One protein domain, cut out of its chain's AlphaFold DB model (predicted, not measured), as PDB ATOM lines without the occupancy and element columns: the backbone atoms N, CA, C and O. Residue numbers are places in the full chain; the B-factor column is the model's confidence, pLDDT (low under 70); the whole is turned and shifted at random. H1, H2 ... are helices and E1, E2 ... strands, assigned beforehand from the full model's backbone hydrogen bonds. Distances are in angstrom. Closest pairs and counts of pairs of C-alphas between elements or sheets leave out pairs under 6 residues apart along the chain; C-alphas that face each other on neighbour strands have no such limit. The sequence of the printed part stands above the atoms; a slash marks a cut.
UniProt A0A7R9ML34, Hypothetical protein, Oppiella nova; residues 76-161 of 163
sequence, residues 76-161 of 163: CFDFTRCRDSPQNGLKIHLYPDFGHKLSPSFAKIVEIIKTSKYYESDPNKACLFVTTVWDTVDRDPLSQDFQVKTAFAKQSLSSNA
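AT A GLANCE: This is residues 76 to 161 of the 163 residues of the protein "Hypothetical protein" of Oppiella nova (UniProt A0A7R9ML34). A small, loose body holds two short parallel strands side by side, E1 and E2, with helix H2 near E1; at one end a last helix, H3, leads away as an arm whose residues 151 to 161 stick out, and little H1 lies towards the other end. The printed part has 86 residues, with three named helices and two named strands in the order H1, E1, H2, E2, H3. It is mostly helix, though only 38 of the 86 residues are in named elements. It is only just loose, close to extended, with a radius of gyration of the C-alphas of 17.6 A and spans of 60 by 28 by 26 A.

IN THESE COORDINATES: Find C-alpha 92 at (102.449, -39.648, 74.705), where E1, residues 92 to 94, begins; E2 is residues 128 to 130. H2, residues 104 to 115, runs 16.6 A. H1 is residues 80 to 83. H3, residues 144 to 159, runs 22.7 A to C-alpha 159 at (140.639, -25.598, 91.067).

HOW THE PARTS SIT: Look first at E1 and E2, parallel at 29 degrees, with N 93 and O 128 within hydrogen-bond range at 2.9 A. E1, H2 and E2 form a strand-helix-strand unit, two parallel neighbour strands with a helix between them in the chain; its crossover is left-handed. The closest C-alphas of E1 and H2, Ile 92 and Ile 113, are 7.7 A apart. Those of H1 and E2, Cys 82 and Leu 128, are 7.4 A apart. H3 is apart from H1, H2 and E1. In H2 and H3 every O i to N i+4 pair is within hydrogen-bond range; H1 is too short for one.

THE WHOLE: The C-alphas of Pro 86 and Ala 161, the two farthest apart, are 61.0 A apart. The printed part has no cut; the links H2 to E2 and E2 to H3 are long. Look for pLDDT under 70 at, among others, residues 149 to 161.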
ATOM      1  N   CYS A  76     109.686 -40.313  57.851       78.19
ATOM      2  CA  CYS A  76     109.869 -41.381  58.832       78.19
ATOM      3  C   CYS A  76     108.921 -41.285  60.019       78.19
ATOM      4  O   CYS A  76     108.619 -42.305  60.636       78.19
ATOM      5  N   PHE A  77     108.459 -40.079  60.346       77.69
ATOM      6  CA  PHE A  77     107.480 -39.897  61.398       77.69
ATOM      7  C   PHE A  77     106.074 -39.922  60.801       77.69
ATOM      8  O   PHE A  77     105.716 -39.094  59.964       77.69
ATOM      9  N   ASP A  78     105.271 -40.886  61.238       78.69
ATOM     10  CA  ASP A  78     103.891 -41.023  60.795       78.69
ATOM     11  C   ASP A  78     102.943 -40.195  61.678       78.69
ATOM     12  O   ASP A  78     102.485 -40.633  62.736       78.69
ATOM     13  N   PHE A  79     102.624 -38.986  61.215       78.50
ATOM     14  CA  PHE A  79     101.696 -38.074  61.890       78.50
ATOM     15  C   PHE A  79     100.239 -38.568  61.890       78.50
ATOM     16  O   PHE A  79      99.440 -38.117  62.719       78.50
ATOM     17  N   THR A  80      99.874 -39.496  60.994       78.88
ATOM     18  CA  THR A  80      98.496 -40.013  60.906       78.88
ATOM     19  C   THR A  80      98.115 -40.791  62.162       78.88
ATOM     20  O   THR A  80      96.977 -40.700  62.614       78.88
ATOM     21  N   ARG A  81      99.090 -41.419  62.835       77.00
ATOM     22  CA  ARG A  81      98.884 -42.122  64.113       77.00
ATOM     23  C   ARG A  81      98.317 -41.234  65.221       77.00
ATOM     24  O   ARG A  81      97.622 -41.745  66.093       77.00
ATOM     25  N   CYS A  82      98.619 -39.934  65.217       79.31
ATOM     26  CA  CYS A  82      98.065 -39.000  66.201       79.31
ATOM     27  C   CYS A  82      96.738 -38.388  65.747       79.31
ATOM     28  O   CYS A  82      95.843 -38.203  66.569       79.31
ATOM     29  N   ARG A  83      96.610 -38.058  64.455       76.44
ATOM     30  CA  ARG A  83      95.416 -37.394  63.916       76.44
ATOM     31  C   ARG A  83      94.224 -38.343  63.802       76.44
ATOM     32  O   ARG A  83      93.116 -37.958  64.149       76.44
ATOM     33  N   ASP A  84      94.481 -39.562  63.343       71.88
ATOM     34  CA  ASP A  84      93.462 -40.530  62.933       71.88
ATOM     35  C   ASP A  84      93.257 -41.620  64.012       71.88
ATOM     36  O   ASP A  84      92.634 -42.655  63.775       71.88
ATOM     37  N   SER A  85      93.792 -41.397  65.222       67.94
ATOM     38  CA  SER A  85      93.590 -42.281  66.373       67.94
ATOM     39  C   SER A  85      92.098 -42.341  66.732       67.94
ATOM     40  O   SER A  85      91.471 -41.287  66.810       67.94
ATOM     41  N   PRO A  86      91.521 -43.521  67.044       65.19
ATOM     42  CA  PRO A  86      90.082 -43.687  67.311       65.19
ATOM     43  C   PRO A  86      89.509 -42.778  68.408       65.19
ATOM     44  O   PRO A  86      88.298 -42.626  68.530       65.19
ATOM     45  N   GLN A  87      90.382 -42.214  69.243       64.75
ATOM     46  CA  GLN A  87      90.037 -41.353  70.372       64.75
ATOM     47  C   GLN A  87      90.346 -39.867  70.099       64.75
ATOM     48  O   GLN A  87      90.234 -39.068  71.026       64.75
ATOM     49  N   ASN A  88      90.751 -39.494  68.870       64.12
ATOM     50  CA  ASN A  88      91.164 -38.142  68.453       64.12
ATOM     51  C   ASN A  88      92.032 -37.428  69.507       64.12
ATOM     52  O   ASN A  88      91.831 -36.255  69.825       64.12
ATOM     53  N   GLY A  89      92.963 -38.167  70.111       76.19
ATOM     54  CA  GLY A  89      93.687 -37.737  71.299       76.19
ATOM     55  C   GLY A  89      95.185 -37.915  71.138       76.19
ATOM     56  O   GLY A  89      95.653 -38.985  70.748       76.19
ATOM     57  N   LEU A  90      95.937 -36.870  71.481       87.75
ATOM     58  CA  LEU A  90      97.383 -36.946  71.648       87.75
ATOM     59  C   LEU A  90      97.706 -37.977  72.738       87.75
ATOM     60  O   LEU A  90      97.279 -37.822  73.880       87.75
ATOM     61  N   LYS A  91      98.468 -39.012  72.384       90.44
ATOM     62  CA  LYS A  91      98.937 -40.036  73.320       90.44
ATOM     63  C   LYS A  91     100.450 -40.086  73.321       90.44
ATOM     64  O   LYS A  91     101.064 -40.368  72.290       90.44
ATOM     65  N   ILE A  92     101.022 -39.808  74.482       91.81
ATOM     66  CA  ILE A  92     102.449 -39.648  74.705       91.81
ATOM     67  C   ILE A  92     102.937 -40.810  75.556       91.81
ATOM     68  O   ILE A  92     102.519 -40.971  76.703       91.81
ATOM     69  N   HIS A  93     103.860 -41.585  75.002       91.62
ATOM     70  CA  HIS A  93     104.604 -42.581  75.751       91.62
ATOM     71  C   HIS A  93     105.957 -42.013  76.174       91.62
ATOM     72  O   HIS A  93     106.685 -41.422  75.370       91.62
ATOM     73  N   LEU A  94     106.293 -42.204  77.446       90.50
ATOM     74  CA  LEU A  94     107.600 -41.851  77.988       90.50
ATOM     75  C   LEU A  94     108.511 -43.064  77.881       90.50
ATOM     76  O   LEU A  94     108.202 -44.117  78.435       90.50
ATOM     77  N   TYR A  95     109.631 -42.906  77.181       84.69
ATOM     78  CA  TYR A  95     110.616 -43.976  77.075       84.69
ATOM     79  C   TYR A  95     111.224 -44.272  78.461       84.69
ATOM     80  O   TYR A  95     111.445 -43.327  79.232       84.69
ATOM     81  N   PRO A  96     111.488 -45.548  78.800       76.25
ATOM     82  CA  PRO A  96     112.082 -45.912  80.080       76.25
ATOM     83  C   PRO A  96     113.399 -45.172  80.320       76.25
ATOM     84  O   PRO A  96     114.226 -45.031  79.420       76.25
ATOM     85  N   ASP A  97     113.560 -44.693  81.550       73.00
ATOM     86  CA  ASP A  97     114.793 -44.080  82.027       73.00
ATOM     87  C   ASP A  97     115.773 -45.191  82.431       73.00
ATOM     88  O   ASP A  97     115.439 -46.063  83.234       73.00
ATOM     89  N   PHE A  98     116.977 -45.169  81.861       71.62
ATOM     90  CA  PHE A  98     118.047 -46.125  82.162       71.62
ATOM     91  C   PHE A  98     119.009 -45.615  83.246       71.62
ATOM     92  O   PHE A  98     120.159 -46.046  83.309       71.62
ATOM     93  N   GLY A  99     118.538 -44.719  84.117       67.94
ATOM     94  CA  GLY A  99     119.309 -44.177  85.238       67.94
ATOM     95  C   GLY A  99     120.022 -42.866  84.909       67.94
ATOM     96  O   GLY A  99     121.013 -42.526  85.556       67.94
ATOM     97  N   HIS A 100     119.538 -42.123  83.913       72.06
ATOM     98  CA  HIS A 100     120.088 -40.820  83.563       72.06
ATOM     99  C   HIS A 100     119.484 -39.735  84.456       72.06
ATOM    100  O   HIS A 100     118.275 -39.636  84.644       72.06
ATOM    101  N   LYS A 101     120.336 -38.873  85.017       74.31
ATOM    102  CA  LYS A 101     119.868 -37.767  85.854       74.31
ATOM    103  C   LYS A 101     119.230 -36.683  84.981       74.31
ATOM    104  O   LYS A 101     119.936 -35.969  84.274       74.31
ATOM    105  N   LEU A 102     117.910 -36.534  85.084       80.06
ATOM    106  CA  LEU A 102     117.166 -35.454  84.430       80.06
ATOM    107  C   LEU A 102     117.506 -34.091  85.061       80.06
ATOM    108  O   LEU A 102     117.716 -33.991  86.276       80.06
ATOM    109  N   SER A 103     117.528 -33.023  84.261       79.81
ATOM    110  CA  SER A 103     117.541 -31.653  84.778       79.81
ATOM    111  C   SER A 103     116.239 -31.363  85.528       79.81
ATOM    112  O   SER A 103     115.193 -31.948  85.224       79.81
ATOM    113  N   PRO A 104     116.260 -30.421  86.487       82.75
ATOM    114  CA  PRO A 104     115.057 -30.026  87.212       82.75
ATOM    115  C   PRO A 104     113.919 -29.568  86.289       82.75
ATOM    116  O   PRO A 104     112.751 -29.842  86.560       82.75
ATOM    117  N   SER A 105     114.250 -28.888  85.192       82.25
ATOM    118  CA  SER A 105     113.274 -28.354  84.241       82.25
ATOM    119  C   SER A 105     112.620 -29.454  83.407       82.25
ATOM    120  O   SER A 105     111.395 -29.489  83.284       82.25
ATOM    121  N   PHE A 106     113.397 -30.413  82.907       85.69
ATOM    122  CA  PHE A 106     112.841 -31.547  82.173       85.69
ATOM    123  C   PHE A 106     112.109 -32.540  83.082       85.69
ATOM    124  O   PHE A 106     111.069 -33.067  82.693       85.69
ATOM    125  N   ALA A 107     112.569 -32.733  84.322       86.19
ATOM    126  CA  ALA A 107     111.863 -33.548  85.312       86.19
ATOM    127  C   ALA A 107     110.426 -33.045  85.548       86.19
ATOM    128  O   ALA A 107     109.494 -33.848  85.548       86.19
ATOM    129  N   LYS A 108     110.232 -31.719  85.646       88.25
ATOM    130  CA  LYS A 108     108.895 -31.103  85.736       88.25
ATOM    131  C   LYS A 108     108.042 -31.401  84.502       88.25
ATOM    132  O   LYS A 108     106.868 -31.723  84.636       88.25
ATOM    133  N   ILE A 109     108.619 -31.321  83.301       89.44
ATOM    134  CA  ILE A 109     107.905 -31.644  82.054       89.44
ATOM    135  C   ILE A 109     107.456 -33.108  82.063       89.44
ATOM    136  O   ILE A 109     106.294 -33.397  81.783       89.44
ATOM    137  N   VAL A 110     108.350 -34.029  82.426       89.88
ATOM    138  CA  VAL A 110     108.041 -35.461  82.530       89.88
ATOM    139  C   VAL A 110     106.924 -35.710  83.547       89.88
ATOM    140  O   VAL A 110     106.008 -36.482  83.269       89.88
ATOM    141  N   GLU A 111     106.962 -35.050  84.702       91.25
ATOM    142  CA  GLU A 111     105.922 -35.147  85.730       91.25
ATOM    143  C   GLU A 111     104.560 -34.630  85.237       91.25
ATOM    144  O   GLU A 111     103.541 -35.309  85.393       91.25
ATOM    145  N   ILE A 112     104.537 -33.475  84.568       93.56
ATOM    146  CA  ILE A 112     103.318 -32.915  83.967       93.56
ATOM    147  C   ILE A 112     102.753 -33.868  82.910       93.56
ATOM    148  O   ILE A 112     101.546 -34.098  82.872       93.56
ATOM    149  N   ILE A 113     103.606 -34.469  82.075       92.75
ATOM    150  CA  ILE A 113     103.161 -35.456  81.087       92.75
ATOM    151  C   ILE A 113     102.521 -36.647  81.802       92.75
ATOM    152  O   ILE A 113     101.374 -36.959  81.489       92.75
ATOM    153  N   LYS A 114     103.203 -37.253  82.788       91.94
ATOM    154  CA  LYS A 114     102.718 -38.425  83.549       91.94
ATOM    155  C   LYS A 114     101.376 -38.190  84.239       91.94
ATOM    156  O   LYS A 114     100.574 -39.112  84.332       91.94
ATOM    157  N   THR A 115     101.151 -36.982  84.747       94.12
ATOM    158  CA  THR A 115      99.915 -36.613  85.460       94.12
ATOM    159  C   THR A 115      98.791 -36.175  84.523       94.12
ATOM    160  O   THR A 115      97.630 -36.111  84.928       94.12
ATOM    161  N   SER A 116      99.103 -35.887  83.259       92.75
ATOM    162  CA  SER A 116      98.117 -35.481  82.263       92.75
ATOM    163  C   SER A 116      97.351 -36.669  81.671       92.75
ATOM    164  O   SER A 116      97.832 -37.797  81.608       92.75
ATOM    165  N   LYS A 117      96.181 -36.378  81.094       90.88
ATOM    166  CA  LYS A 117      95.388 -37.338  80.301       90.88
ATOM    167  C   LYS A 117      96.073 -37.826  79.017       90.88
ATOM    168  O   LYS A 117      95.531 -38.693  78.340       90.88
ATOM    169  N   TYR A 118      97.188 -37.204  78.630       90.75
ATOM    170  CA  TYR A 118      97.909 -37.535  77.405       90.75
ATOM    171  C   TYR A 118      98.905 -38.673  77.619       90.75
ATOM    172  O   TYR A 118      99.399 -39.220  76.638       90.75
ATOM    173  N   TYR A 119      99.215 -39.032  78.868       93.00
ATOM    174  CA  TYR A 119     100.117 -40.138  79.157       93.00
ATOM    175  C   TYR A 119      99.506 -41.481  78.752       93.00
ATOM    176  O   TYR A 119      98.377 -41.804  79.115       93.00
ATOM    177  N   GLU A 120     100.281 -42.276  78.020       92.50
ATOM    178  CA  GLU A 120      99.917 -43.626  77.605       92.50
ATOM    179  C   GLU A 120     101.051 -44.592  77.972       92.50
ATOM    180  O   GLU A 120     102.193 -44.463  77.518       92.50
ATOM    181  N   SER A 121     100.736 -45.579  78.813       90.44
ATOM    182  CA  SER A 121     101.705 -46.583  79.256       90.44
ATOM    183  C   SER A 121     102.003 -47.620  78.176       90.44
ATOM    184  O   SER A 121     103.087 -48.194  78.173       90.44
ATOM    185  N   ASP A 122     101.049 -47.875  77.276       88.81
ATOM    186  CA  ASP A 122     101.205 -48.852  76.199       88.81
ATOM    187  C   ASP A 122     101.818 -48.191  74.948       88.81
ATOM    188  O   ASP A 122     101.147 -47.395  74.277       88.81
ATOM    189  N   PRO A 123     103.067 -48.524  74.571       87.69
ATOM    190  CA  PRO A 123     103.734 -47.907  73.426       87.69
ATOM    191  C   PRO A 123     103.006 -48.172  72.101       87.69
ATOM    192  O   PRO A 123     103.127 -47.384  71.164       87.69
ATOM    193  N   ASN A 124     102.212 -49.243  72.005       85.38
ATOM    194  CA  ASN A 124     101.475 -49.563  70.782       85.38
ATOM    195  C   ASN A 124     100.286 -48.618  70.564       85.38
ATOM    196  O   ASN A 124      99.894 -48.361  69.425       85.38
ATOM    197  N   LYS A 125      99.731 -48.081  71.657       85.50
ATOM    198  CA  LYS A 125      98.601 -47.141  71.644       85.50
ATOM    199  C   LYS A 125      99.047 -45.687  71.570       85.50
ATOM    200  O   LYS A 125      98.234 -44.825  71.239       85.50
ATOM    201  N   ALA A 126     100.307 -45.410  71.887       88.81
ATOM    202  CA  ALA A 126     100.867 -44.076  71.798       88.81
ATOM    203  C   ALA A 126     101.177 -43.681  70.352       88.81
ATOM    204  O   ALA A 126     101.439 -44.519  69.487       88.81
ATOM    205  N   CYS A 127     101.150 -42.376  70.103       86.31
ATOM    206  CA  CYS A 127     101.462 -41.803  68.799       86.31
ATOM    207  C   CYS A 127     102.678 -40.865  68.851       86.31
ATOM    208  O   CYS A 127     103.327 -40.650  67.831       86.31
ATOM    209  N   LEU A 128     103.021 -40.355  70.039       87.56
ATOM    210  CA  LEU A 128     104.218 -39.561  70.291       87.56
ATOM    211  C   LEU A 128     105.078 -40.241  71.357       87.56
ATOM    212  O   LEU A 128     104.566 -40.744  72.356       87.56
ATOM    213  N   PHE A 129     106.390 -40.212  71.156       87.12
ATOM    214  CA  PHE A 129     107.365 -40.794  72.068       87.12
ATOM    215  C   PHE A 129     108.307 -39.699  72.546       87.12
ATOM    216  O   PHE A 129     108.908 -38.999  71.733       87.12
ATOM    217  N   VAL A 130     108.428 -39.553  73.861       87.88
ATOM    218  CA  VAL A 130     109.363 -38.613  74.484       87.88
ATOM    219  C   VAL A 130     110.465 -39.427  75.143       87.88
ATOM    220  O   VAL A 130     110.218 -40.225  76.050       87.88
ATOM    221  N   THR A 131     111.692 -39.251  74.659       81.44
ATOM    222  CA  THR A 131     112.873 -39.909  75.212       81.44
ATOM    223  C   THR A 131     113.315 -39.189  76.474       81.44
ATOM    224  O   THR A 131     113.584 -37.991  76.440       81.44
ATOM    225  N   THR A 132     113.449 -39.919  77.574       69.62
ATOM    226  CA  THR A 132     113.965 -39.388  78.844       69.62
ATOM    227  C   THR A 132     115.493 -39.272  78.863       69.62
ATOM    228  O   THR A 132     116.046 -38.599  79.721       69.62
ATOM    229  N   VAL A 133     116.172 -39.881  77.887       65.62
ATOM    230  CA  VAL A 133     117.640 -39.971  77.804       65.62
ATOM    231  C   VAL A 133     118.301 -38.655  77.359       65.62
ATOM    232  O   VAL A 133     119.430 -38.377  77.750       65.62
ATOM    233  N   TRP A 134     117.605 -37.820  76.580       58.72
ATOM    234  CA  TRP A 134     118.156 -36.592  75.994       58.72
ATOM    235  C   TRP A 134     117.460 -35.350  76.540       58.72
ATOM    236  O   TRP A 134     116.578 -34.770  75.907       58.72
ATOM    237  N   ASP A 135     117.879 -34.930  77.729       68.56
ATOM    238  CA  ASP A 135     117.471 -33.649  78.288       68.56
ATOM    239  C   ASP A 135     118.166 -32.491  77.555       68.56
ATOM    240  O   ASP A 135     119.296 -32.098  77.855       68.56
ATOM    241  N   THR A 136     117.484 -31.973  76.538       67.50
ATOM    242  CA  THR A 136     117.934 -30.838  75.720       67.50
ATOM    243  C   THR A 136     117.344 -29.507  76.180       67.50
ATOM    244  O   THR A 136     117.663 -28.469  75.604       67.50
ATOM    245  N   VAL A 137     116.501 -29.519  77.219       71.94
ATOM    246  CA  VAL A 137     115.742 -28.339  77.658       71.94
ATOM    247  C   VAL A 137     116.657 -27.300  78.298       71.94
ATOM    248  O   VAL A 137     116.435 -26.103  78.147       71.94
ATOM    249  N   ASP A 138     117.723 -27.736  78.963       65.44
ATOM    250  CA  ASP A 138     118.619 -26.857  79.717       65.44
ATOM    251  C   ASP A 138     119.842 -26.393  78.904       65.44
ATOM    252  O   ASP A 138     120.963 -26.376  79.401       65.44
ATOM    253  N   ARG A 139     119.650 -26.085  77.614       66.81
ATOM    254  CA  ARG A 139     120.697 -25.559  76.710       66.81
ATOM    255  C   ARG A 139     120.571 -24.049  76.464       66.81
ATOM    256  O   ARG A 139     121.326 -23.512  75.659       66.81
ATOM    257  N   ASP A 140     119.625 -23.375  77.120       71.88
ATOM    258  CA  ASP A 140     119.445 -21.927  76.996       71.88
ATOM    259  C   ASP A 140     120.497 -21.181  77.839       71.88
ATOM    260  O   ASP A 140     120.447 -21.256  79.069       71.88
ATOM    261  N   PRO A 141     121.427 -20.428  77.218       66.19
ATOM    262  CA  PRO A 141     122.478 -19.710  77.929       66.19
ATOM    263  C   PRO A 141     121.969 -18.623  78.880       66.19
ATOM    264  O   PRO A 141     122.693 -18.220  79.793       66.19
ATOM    265  N   LEU A 142     120.737 -18.148  78.691       70.56
ATOM    266  CA  LEU A 142     120.113 -17.149  79.554       70.56
ATOM    267  C   LEU A 142     119.383 -17.775  80.746       70.56
ATOM    268  O   LEU A 142     119.007 -17.046  81.668       70.56
ATOM    269  N   SER A 143     119.209 -19.099  80.777       70.62
ATOM    270  CA  SER A 143     118.564 -19.764  81.905       70.62
ATOM    271  C   SER A 143     119.443 -19.661  83.160       70.62
ATOM    272  O   SER A 143     120.675 -19.739  83.105       70.62
ATOM    273  N   GLN A 144     118.810 -19.463  84.321       70.19
ATOM    274  CA  GLN A 144     119.530 -19.439  85.599       70.19
ATOM    275  C   GLN A 144     120.224 -20.783  85.856       70.19
ATOM    276  O   GLN A 144     121.368 -20.808  86.306       70.19
ATOM    277  N   ASP A 145     119.566 -21.892  85.508       68.12
ATOM    278  CA  ASP A 145     120.093 -23.246  85.685       68.12
ATOM    279  C   ASP A 145     121.350 -23.492  84.829       68.12
ATOM    280  O   ASP A 145     122.335 -24.058  85.322       68.12
ATOM    281  N   PHE A 146     121.379 -22.998  83.588       70.44
ATOM    282  CA  PHE A 146     122.533 -23.113  82.697       70.44
ATOM    283  C   PHE A 146     123.704 -22.252  83.168       70.44
ATOM    284  O   PHE A 146     124.842 -22.731  83.201       70.44
ATOM    285  N   GLN A 147     123.448 -21.005  83.579       74.06
ATOM    286  CA  GLN A 147     124.484 -20.098  84.091       74.06
ATOM    287  C   GLN A 147     125.133 -20.642  85.367       74.06
ATOM    288  O   GLN A 147     126.353 -20.596  85.522       74.06
ATOM    289  N   VAL A 148     124.333 -21.216  86.265       74.06
ATOM    290  CA  VAL A 148     124.822 -21.824  87.505       74.06
ATOM    291  C   VAL A 148     125.687 -23.051  87.201       74.06
ATOM    292  O   VAL A 148     126.802 -23.158  87.714       74.06
ATOM    293  N   LYS A 149     125.237 -23.948  86.314       69.38
ATOM    294  CA  LYS A 149     126.022 -25.123  85.894       69.38
ATOM    295  C   LYS A 149     127.335 -24.744  85.212       69.38
ATOM    296  O   LYS A 149     128.370 -25.337  85.514       69.38
ATOM    297  N   THR A 150     127.314 -23.754  84.322       66.94
ATOM    298  CA  THR A 150     128.524 -23.283  83.633       66.94
ATOM    299  C   THR A 150     129.485 -22.567  84.581       66.94
ATOM    300  O   THR A 150     130.692 -22.780  84.474       66.94
ATOM    301  N   ALA A 151     128.984 -21.796  85.552       69.19
ATOM    302  CA  ALA A 151     129.804 -21.178  86.594       69.19
ATOM    303  C   ALA A 151     130.490 -22.225  87.487       69.19
ATOM    304  O   ALA A 151     131.704 -22.153  87.688       69.19
ATOM    305  N   PHE A 152     129.754 -23.243  87.948       66.19
ATOM    306  CA  PHE A 152     130.325 -24.348  88.724       66.19
ATOM    307  C   PHE A 152     131.359 -25.152  87.926       66.19
ATOM    308  O   PHE A 152     132.426 -25.472  88.452       66.19
ATOM    309  N   ALA A 153     131.096 -25.429  86.646       67.88
ATOM    310  CA  ALA A 153     132.055 -26.108  85.777       67.88
ATOM    311  C   ALA A 153     133.348 -25.288  85.615       67.88
ATOM    312  O   ALA A 153     134.442 -25.829  85.793       67.88
ATOM    313  N   LYS A 154     133.242 -23.970  85.389       67.69
ATOM    314  CA  LYS A 154     134.397 -23.054  85.332       67.69
ATOM    315  C   LYS A 154     135.212 -23.060  86.627       67.69
ATOM    316  O   LYS A 154     136.440 -23.060  86.581       67.69
ATOM    317  N   GLN A 155     134.537 -23.093  87.773       62.28
ATOM    318  CA  GLN A 155     135.182 -23.074  89.084       62.28
ATOM    319  C   GLN A 155     135.916 -24.391  89.382       62.28
ATOM    320  O   GLN A 155     137.038 -24.357  89.880       62.28
ATOM    321  N   SER A 156     135.344 -25.532  88.980       58.22
ATOM    322  CA  SER A 156     135.986 -26.852  89.097       58.22
ATOM    323  C   SER A 156     137.195 -27.040  88.168       58.22
ATOM    324  O   SER A 156     138.153 -27.726  88.520       58.22
ATOM    325  N   LEU A 157     137.190 -26.398  86.995       58.31
ATOM    326  CA  LEU A 157     138.335 -26.388  86.080       58.31
ATOM    327  C   LEU A 157     139.457 -25.478  86.592       58.31
ATOM    328  O   LEU A 157     140.628 -25.813  86.452       58.31
ATOM    329  N   SER A 158     139.110 -24.368  87.250       57.59
ATOM    330  CA  SER A 158     140.087 -23.472  87.878       57.59
ATOM    331  C   SER A 158     140.754 -24.080  89.117       57.59
ATOM    332  O   SER A 158     141.900 -23.741  89.397       57.59
ATOM    333  N   SER A 159     140.076 -24.958  89.866       56.78
ATOM    334  CA  SER A 159     140.639 -25.598  91.067       56.78
ATOM    335  C   SER A 159     141.543 -26.800  90.774       56.78
ATOM    336  O   SER A 159     142.269 -27.228  91.660       56.78
ATOM    337  N   ASN A 160     141.521 -27.328  89.545       55.62
ATOM    338  CA  ASN A 160     142.399 -28.416  89.091       55.62
ATOM    339  C   ASN A 160     143.625 -27.907  88.302       55.62
ATOM    340  O   ASN A 160     144.360 -28.706  87.727       55.62
ATOM    341  N   ALA A 161     143.832 -26.586  88.245       52.59
ATOM    342  CA  ALA A 161     144.854 -25.931  87.426       52.59
ATOM    343  C   ALA A 161     146.053 -25.374  88.224       52.59
ATOM    344  O   ALA A 161     146.770 -24.519  87.709       52.59
TER     345      ALA A 161